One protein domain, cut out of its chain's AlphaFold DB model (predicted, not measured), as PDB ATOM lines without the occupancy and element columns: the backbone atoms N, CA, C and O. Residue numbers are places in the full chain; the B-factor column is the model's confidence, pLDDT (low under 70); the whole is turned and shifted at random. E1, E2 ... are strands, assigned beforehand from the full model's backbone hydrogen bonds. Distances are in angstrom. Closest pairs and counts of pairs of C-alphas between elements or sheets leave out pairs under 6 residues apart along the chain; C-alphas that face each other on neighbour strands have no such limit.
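Overview. This is residues 6 to 59 of the 406 residues of the protein "Metallophos domain-containing protein" of Candidatus Latescibacteria bacterium (UniProt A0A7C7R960). Two small sheets, E1 E3 E6 E5 and E2 E7 E4, stand partly face to face, and the chain passes from one to the other five times through tight links. Residues 6 to 12 make a loop that folds back beside E1, residues 6 to 7 pairing antiparallel with residues 13 to 14. The printed part has 54 residues, no named helix and seven named strands, E1 to E7 along the chain; the first sheet is mixed, the second antiparallel. The class is all strand, though under half of the residues, 25 of 54, are in named elements; the whole is compact, with a radius of gyration of the C-alphas of 9.8 A and spans of 28 by 21 by 19 A.

Along the chain. E1, residues 13 to 15, begins at C-alpha 13 (28.597, 57.172, 112.049) and is 6.8 A long. E2 is residues 19 to 22, 10.4 A; E3 is residues 27 to 29, 6.7 A; E4 is residues 35 to 38, 9.5 A. E5 is residues 41 to 43, 6.4 A, and E6 is residues 48 to 50, 6.3 A. E7, residues 54 to 58, 13.2 A, ends at C-alpha 58 (30.575, 51.572, 97.782).

Arrangement. E1 is an edge strand, parallel to E3 at 36 degrees, with N 29 and O 13 2.8 A apart. E3 is antiparallel to E6, with N 28 and O 48 2.9 A apart. E5 and E6 form a hairpin, with N 42 and O 49 2.9 A apart. In the other sheet, E7 is the inner strand, antiparallel to E2, with N 20 and O 56 2.9 A apart, and to E4, with N 38 and O 55 2.8 A apart. Between the sheets, the closest C-alphas of E5 and E7 are those of Tyr 41 and Val 54, 7.6 A apart. E1 and E7 are apart.

Size, cuts and confidence. The two C-alphas farthest apart, those of Pro 9 and Val 59, are 27.6 A apart. The printed part has no cut, and the six links between the named strands are tight. The mean pLDDT of the printed part is 96.3, and no printed residue is under 70.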
ATOM      1  N   PHE A   6      27.206  60.684 108.195       93.81
ATOM      2  CA  PHE A   6      26.316  61.324 109.143       93.81
ATOM      3  C   PHE A   6      26.607  60.811 110.554       93.81
ATOM      4  O   PHE A   6      26.684  59.600 110.771       93.81
ATOM      5  N   LYS A   7      26.811  61.736 111.495       94.75
ATOM      6  CA  LYS A   7      27.091  61.424 112.899       94.75
ATOM      7  C   LYS A   7      25.773  61.271 113.657       94.75
ATOM      8  O   LYS A   7      24.974  62.199 113.659       94.75
ATOM      9  N   LEU A   8      25.593  60.136 114.318       94.50
ATOM     10  CA  LEU A   8      24.443  59.830 115.162       94.50
ATOM     11  C   LEU A   8      24.646  60.348 116.600       94.50
ATOM     12  O   LEU A   8      25.789  60.585 117.011       94.50
ATOM     13  N   PRO A   9      23.575  60.459 117.413       93.06
ATOM     14  CA  PRO A   9      23.662  60.874 118.819       93.06
ATOM     15  C   PRO A   9      24.493  59.932 119.677       93.06
ATOM     16  O   PRO A   9      25.057  60.345 120.683       93.06
ATOM     17  N   THR A  10      24.609  58.673 119.256       93.12
ATOM     18  CA  THR A  10      25.418  57.637 119.906       93.12
ATOM     19  C   THR A  10      26.926  57.791 119.653       93.12
ATOM     20  O   THR A  10      27.691  56.885 119.972       93.12
ATOM     21  N   ASP A  11      27.367  58.905 119.051       93.62
ATOM     22  CA  ASP A  11      28.738  59.161 118.578       93.62
ATOM     23  C   ASP A  11      29.243  58.187 117.490       93.62
ATOM     24  O   ASP A  11      30.415  58.212 117.096       93.62
ATOM     25  N   GLU A  12      28.340  57.371 116.952       95.06
ATOM     26  CA  GLU A  12      28.562  56.472 115.823       95.06
ATOM     27  C   GLU A  12      28.287  57.178 114.487       95.06
ATOM     28  O   GLU A  12      27.665  58.239 114.436       95.06
ATOM     29  N   PHE A  13      28.759  56.598 113.383       95.94
ATOM     30  CA  PHE A  13      28.597  57.172 112.049       95.94
ATOM     31  C   PHE A  13      27.907  56.192 111.107       95.94
ATOM     32  O   PHE A  13      28.218  55.001 111.100       95.94
ATOM     33  N   ARG A  14      27.037  56.716 110.247       94.94
ATOM     34  CA  ARG A  14      26.497  56.019 109.071       94.94
ATOM     35  C   ARG A  14      26.945  56.731 107.797       94.94
ATOM     36  O   ARG A  14      27.315  57.904 107.835       94.94
ATOM     37  N   PHE A  15      26.940  56.031 106.672       95.38
ATOM     38  CA  PHE A  15      27.192  56.647 105.369       95.38
ATOM     39  C   PHE A  15      25.923  57.343 104.851       95.38
ATOM     40  O   PHE A  15      24.810  56.965 105.214       95.38
ATOM     41  N   THR A  16      26.095  58.359 104.011       92.94
ATOM     42  CA  THR A  16      25.011  59.039 103.275       92.94
ATOM     43  C   THR A  16      25.351  59.302 101.808       92.94
ATOM     44  O   THR A  16      24.538  59.840 101.063       92.94
ATOM     45  N   SER A  17      26.537  58.878 101.368       94.56
ATOM     46  CA  SER A  17      26.961  58.877  99.969       94.56
ATOM     47  C   SER A  17      27.770  57.617  99.677       94.56
ATOM     48  O   SER A  17      28.335  56.998 100.577       94.56
ATOM     49  N   GLU A  18      27.837  57.245  98.403       95.69
ATOM     50  CA  GLU A  18      28.648  56.147  97.898       95.69
ATOM     51  C   GLU A  18      30.145  56.396  98.113       95.69
ATOM     52  O   GLU A  18      30.889  55.437  98.278       95.69
ATOM     53  N   HIS A  19      30.584  57.659  98.159       96.31
ATOM     54  CA  HIS A  19      31.949  58.037  98.515       96.31
ATOM     55  C   HIS A  19      31.982  58.681  99.890       96.31
ATOM     56  O   HIS A  19      31.284  59.661 100.152       96.31
ATOM     57  N   ILE A  20      32.875  58.184 100.739       97.00
ATOM     58  CA  ILE A  20      32.998  58.673 102.104       97.00
ATOM     59  C   ILE A  20      34.440  58.976 102.482       97.00
ATOM     60  O   ILE A  20      35.391  58.365 101.987       97.00
ATOM     61  N   SER A  21      34.592  59.904 103.420       96.75
ATOM     62  CA  SER A  21      35.832  60.140 104.147       96.75
ATOM     63  C   SER A  21      35.520  60.348 105.618       96.75
ATOM     64  O   SER A  21      34.616  61.111 105.964       96.75
ATOM     65  N   ILE A  22      36.273  59.681 106.484       97.06
ATOM     66  CA  ILE A  22      36.093  59.754 107.928       97.06
ATOM     67  C   ILE A  22      37.452  59.734 108.636       97.06
ATOM     68  O   ILE A  22      38.411  59.123 108.167       97.06
ATOM     69  N   GLY A  23      37.544  60.460 109.750       96.81
ATOM     70  CA  GLY A  23      38.774  60.545 110.536       96.81
ATOM     71  C   GLY A  23      39.071  59.280 111.342       96.81
ATOM     72  O   GLY A  23      38.246  58.371 111.430       96.81
ATOM     73  N   GLU A  24      40.241  59.268 111.970       97.00
ATOM     74  CA  GLU A  24      40.681  58.234 112.913       97.00
ATOM     75  C   GLU A  24      39.770  58.113 114.152       97.00
ATOM     76  O   GLU A  24      39.165  59.094 114.602       97.00
ATOM     77  N   GLY A  25      39.690  56.902 114.717       96.50
ATOM     78  CA  GLY A  25      39.018  56.620 115.985       96.50
ATOM     79  C   GLY A  25      37.494  56.634 115.897       96.50
ATOM     80  O   GLY A  25      36.823  56.873 116.901       96.50
ATOM     81  N   ARG A  26      36.927  56.436 114.702       97.19
ATOM     82  CA  ARG A  26      35.480  56.498 114.456       97.19
ATOM     83  C   ARG A  26      34.915  55.119 114.151       97.19
ATOM     84  O   ARG A  26      35.506  54.352 113.394       97.19
ATOM     85  N   LYS A  27      33.743  54.835 114.722       97.38
ATOM     86  CA  LYS A  27      32.935  53.655 114.406       97.38
ATOM     87  C   LYS A  27      31.957  54.015 113.293       97.38
ATOM     88  O   LYS A  27      31.087  54.861 113.493       97.38
ATOM     89  N   LEU A  28      32.133  53.402 112.130       97.62
ATOM     90  CA  LEU A  28      31.354  53.676 110.928       97.62
ATOM     91  C   LEU A  28      30.639  52.410 110.463       97.62
ATOM     92  O   LEU A  28      31.285  51.412 110.148       97.62
ATOM     93  N   TYR A  29      29.318  52.484 110.356       97.62
ATOM     94  CA  TYR A  29      28.467  51.389 109.911       97.62
ATOM     95  C   TYR A  29      28.397  51.328 108.389       97.62
ATOM     96  O   TYR A  29      27.565  51.970 107.746       97.62
ATOM     97  N   ILE A  30      29.320  50.543 107.843       97.38
ATOM     98  CA  ILE A  30      29.372  50.074 106.462       97.38
ATOM     99  C   ILE A  30      29.765  48.592 106.476       97.38
ATOM    100  O   ILE A  30      30.590  48.180 107.291       97.38
ATOM    101  N   ASP A  31      29.196  47.786 105.582       97.38
ATOM    102  CA  ASP A  31      29.551  46.368 105.436       97.38
ATOM    103  C   ASP A  31      30.864  46.234 104.639       97.38
ATOM    104  O   ASP A  31      30.856  46.403 103.418       97.38
ATOM    105  N   PRO A  32      32.003  45.888 105.267       96.81
ATOM    106  CA  PRO A  32      33.304  45.894 104.597       96.81
ATOM    107  C   PRO A  32      33.421  44.892 103.441       96.81
ATOM    108  O   PRO A  32      34.381  44.970 102.677       96.81
ATOM    109  N   SER A  33      32.470  43.964 103.280       96.94
ATOM    110  CA  SER A  33      32.477  43.017 102.164       96.94
ATOM    111  C   SER A  33      32.124  43.644 100.813       96.94
ATOM    112  O   SER A  33      32.427  43.046  99.784       96.94
ATOM    113  N   ILE A  34      31.506  44.829 100.794       96.62
ATOM    114  CA  ILE A  34      31.016  45.500  99.573       96.62
ATOM    115  C   ILE A  34      31.486  46.957  99.459       96.62
ATOM    116  O   ILE A  34      30.973  47.715  98.636       96.62
ATOM    117  N   TRP A  35      32.467  47.362 100.269       97.88
ATOM    118  CA  TRP A  35      33.125  48.665 100.164       97.88
ATOM    119  C   TRP A  35      34.595  48.484  99.801       97.88
ATOM    120  O   TRP A  35      35.304  47.661 100.379       97.88
ATOM    121  N   CYS A  36      35.088  49.311  98.882       97.31
ATOM    122  CA  CYS A  36      36.519  49.462  98.670       97.31
ATOM    123  C   CYS A  36      37.056  50.493  99.664       97.31
ATOM    124  O   CYS A  36      36.869  51.693  99.470       97.31
ATOM    125  N   ILE A  37      37.679  50.016 100.743       97.31
ATOM    126  CA  ILE A  37      38.135  50.834 101.873       97.31
ATOM    127  C   ILE A  37      39.645  51.083 101.758       97.31
ATOM    128  O   ILE A  37      40.412  50.161 101.471       97.31
ATOM    129  N   HIS A  38      40.072  52.327 101.980       95.75
ATOM    130  CA  HIS A  38      41.469  52.762 101.943       95.75
ATOM    131  C   HIS A  38      41.855  53.447 103.252       95.75
ATOM    132  O   HIS A  38      41.129  54.316 103.738       95.75
ATOM    133  N   GLY A  39      43.033  53.101 103.766       95.56
ATOM    134  CA  GLY A  39      43.502  53.483 105.098       95.56
ATOM    135  C   GLY A  39      43.476  52.293 106.055       95.56
ATOM    136  O   GLY A  39      43.033  51.201 105.705       95.56
ATOM    137  N   GLU A  40      43.976  52.502 107.265       97.56
ATOM    138  CA  GLU A  40      43.988  51.493 108.323       97.56
ATOM    139  C   GLU A  40      42.655  51.472 109.082       97.56
ATOM    140  O   GLU A  40      42.161  52.512 109.538       97.56
ATOM    141  N   TYR A  41      42.084  50.278 109.240       97.50
ATOM    142  CA  TYR A  41      40.836  50.044 109.960       97.50
ATOM    143  C   TYR A  41      40.759  48.607 110.479       97.50
ATOM    144  O   TYR A  41      41.416  47.699 109.971       97.50
ATOM    145  N   GLU A  42      39.899  48.400 111.466       97.38
ATOM    146  CA  GLU A  42      39.431  47.080 111.872       97.38
ATOM    147  C   GLU A  42      38.037  46.847 111.307       97.38
ATOM    148  O   GLU A  42      37.165  47.707 111.426       97.38
ATOM    149  N   ALA A  43      37.839  45.694 110.671       95.56
ATOM    150  CA  ALA A  43      36.557  45.307 110.100       95.56
ATOM    151  C   ALA A  43      35.803  44.352 111.019       95.56
ATOM    152  O   ALA A  43      36.353  43.350 111.478       95.56
ATOM    153  N   PHE A  44      34.520  44.639 111.166       93.88
ATOM    154  CA  PHE A  44      33.497  43.790 111.754       93.88
ATOM    155  C   PHE A  44      32.431  43.531 110.685       93.88
ATOM    156  O   PHE A  44      32.454  44.149 109.621       93.88
ATOM    157  N   ASP A  45      31.495  42.618 110.929       90.62
ATOM    158  CA  ASP A  45      30.563  42.181 109.879       90.62
ATOM    159  C   ASP A  45      29.740  43.328 109.269       90.62
ATOM    160  O   ASP A  45      29.514  43.332 108.059       90.62
ATOM    161  N   LYS A  46      29.313  44.311 110.078       95.38
ATOM    162  CA  LYS A  46      28.440  45.427 109.653       95.38
ATOM    163  C   LYS A  46      29.026  46.822 109.861       95.38
ATOM    164  O   LYS A  46      28.352  47.817 109.595       95.38
ATOM    165  N   TYR A  47      30.261  46.910 110.341       97.19
ATOM    166  CA  TYR A  47      30.911  48.190 110.589       97.19
ATOM    167  C   TYR A  47      32.431  48.075 110.554       97.19
ATOM    168  O   TYR A  47      33.008  46.988 110.611       97.19
ATOM    169  N   ILE A  48      33.087  49.229 110.519       98.06
ATOM    170  CA  ILE A  48      34.526  49.355 110.719       98.06
ATOM    171  C   ILE A  48      34.838  50.294 111.885       98.06
ATOM    172  O   ILE A  48      34.049  51.181 112.222       98.06
ATOM    173  N   VAL A  49      36.021  50.125 112.471       98.19
ATOM    174  CA  VAL A  49      36.625  51.090 113.396       98.19
ATOM    175  C   VAL A  49      37.900  51.620 112.764       98.19
ATOM    176  O   VAL A  49      38.817  50.857 112.463       98.19
ATOM    177  N   THR A  50      37.962  52.928 112.536       97.94
ATOM    178  CA  THR A  50      39.098  53.538 111.843       97.94
ATOM    179  C   THR A  50      40.318  53.664 112.753       97.94
ATOM    180  O   THR A  50      40.226  54.123 113.893       97.94
ATOM    181  N   ARG A  51      41.483  53.259 112.236       98.12
ATOM    182  CA  ARG A  51      42.801  53.402 112.886       98.12
ATOM    183  C   ARG A  51      43.630  54.539 112.284       98.12
ATOM    184  O   ARG A  51      44.649  54.924 112.831       98.12
ATOM    185  N   SER A  52      43.158  55.100 111.176       96.88
ATOM    186  CA  SER A  52      43.709  56.279 110.510       96.88
ATOM    187  C   SER A  52      42.575  57.041 109.813       96.88
ATOM    188  O   SER A  52      41.401  56.682 109.951       96.88
ATOM    189  N   ASN A  53      42.899  58.075 109.037       96.56
ATOM    190  CA  ASN A  53      41.927  58.648 108.108       96.56
ATOM    191  C   ASN A  53      41.567  57.613 107.037       96.56
ATOM    192  O   ASN A  53      42.439  57.128 106.318       96.56
ATOM    193  N   VAL A  54      40.276  57.322 106.908       97.62
ATOM    194  CA  VAL A  54      39.754  56.353 105.947       97.62
ATOM    195  C   VAL A  54      38.988  57.073 104.848       97.62
ATOM    196  O   VAL A  54      38.225  58.011 105.098       97.62
ATOM    197  N   THR A  55      39.176  56.605 103.619       97.50
ATOM    198  CA  THR A  55      38.245  56.865 102.516       97.50
ATOM    199  C   THR A  55      37.665  55.543 102.056       97.50
ATOM    200  O   THR A  55      38.343  54.519 102.122       97.50
ATOM    201  N   ALA A  56      36.420  55.539 101.605       97.56
ATOM    202  CA  ALA A  56      35.836  54.337 101.032       97.56
ATOM    203  C   ALA A  56      34.867  54.676  99.906       97.56
ATOM    204  O   ALA A  56      34.321  55.780  99.852       97.56
ATOM    205  N   HIS A  57      34.670  53.706  99.021       97.88
ATOM    206  CA  HIS A  57      33.682  53.781  97.957       97.88
ATOM    207  C   HIS A  57      32.847  52.501  97.935       97.88
ATOM    208  O   HIS A  57      33.401  51.396  97.902       97.88
ATOM    209  N   LEU A  58      31.526  52.656  97.978       98.00
ATOM    210  CA  LEU A  58      30.575  51.572  97.782       98.00
ATOM    211  C   LEU A  58      30.800  50.954  96.401       98.00
ATOM    212  O   LEU A  58      30.949  51.667  95.410       98.00
ATOM    213  N   VAL A  59      30.847  49.630  96.335       97.00
ATOM    214  CA  VAL A  59      31.142  48.909  95.095       97.00
ATOM    215  C   VAL A  59      30.057  49.145  94.049       97.00
ATOM    216  O   VAL A  59      28.871  49.026  94.334       97.00
TER     217      VAL A  59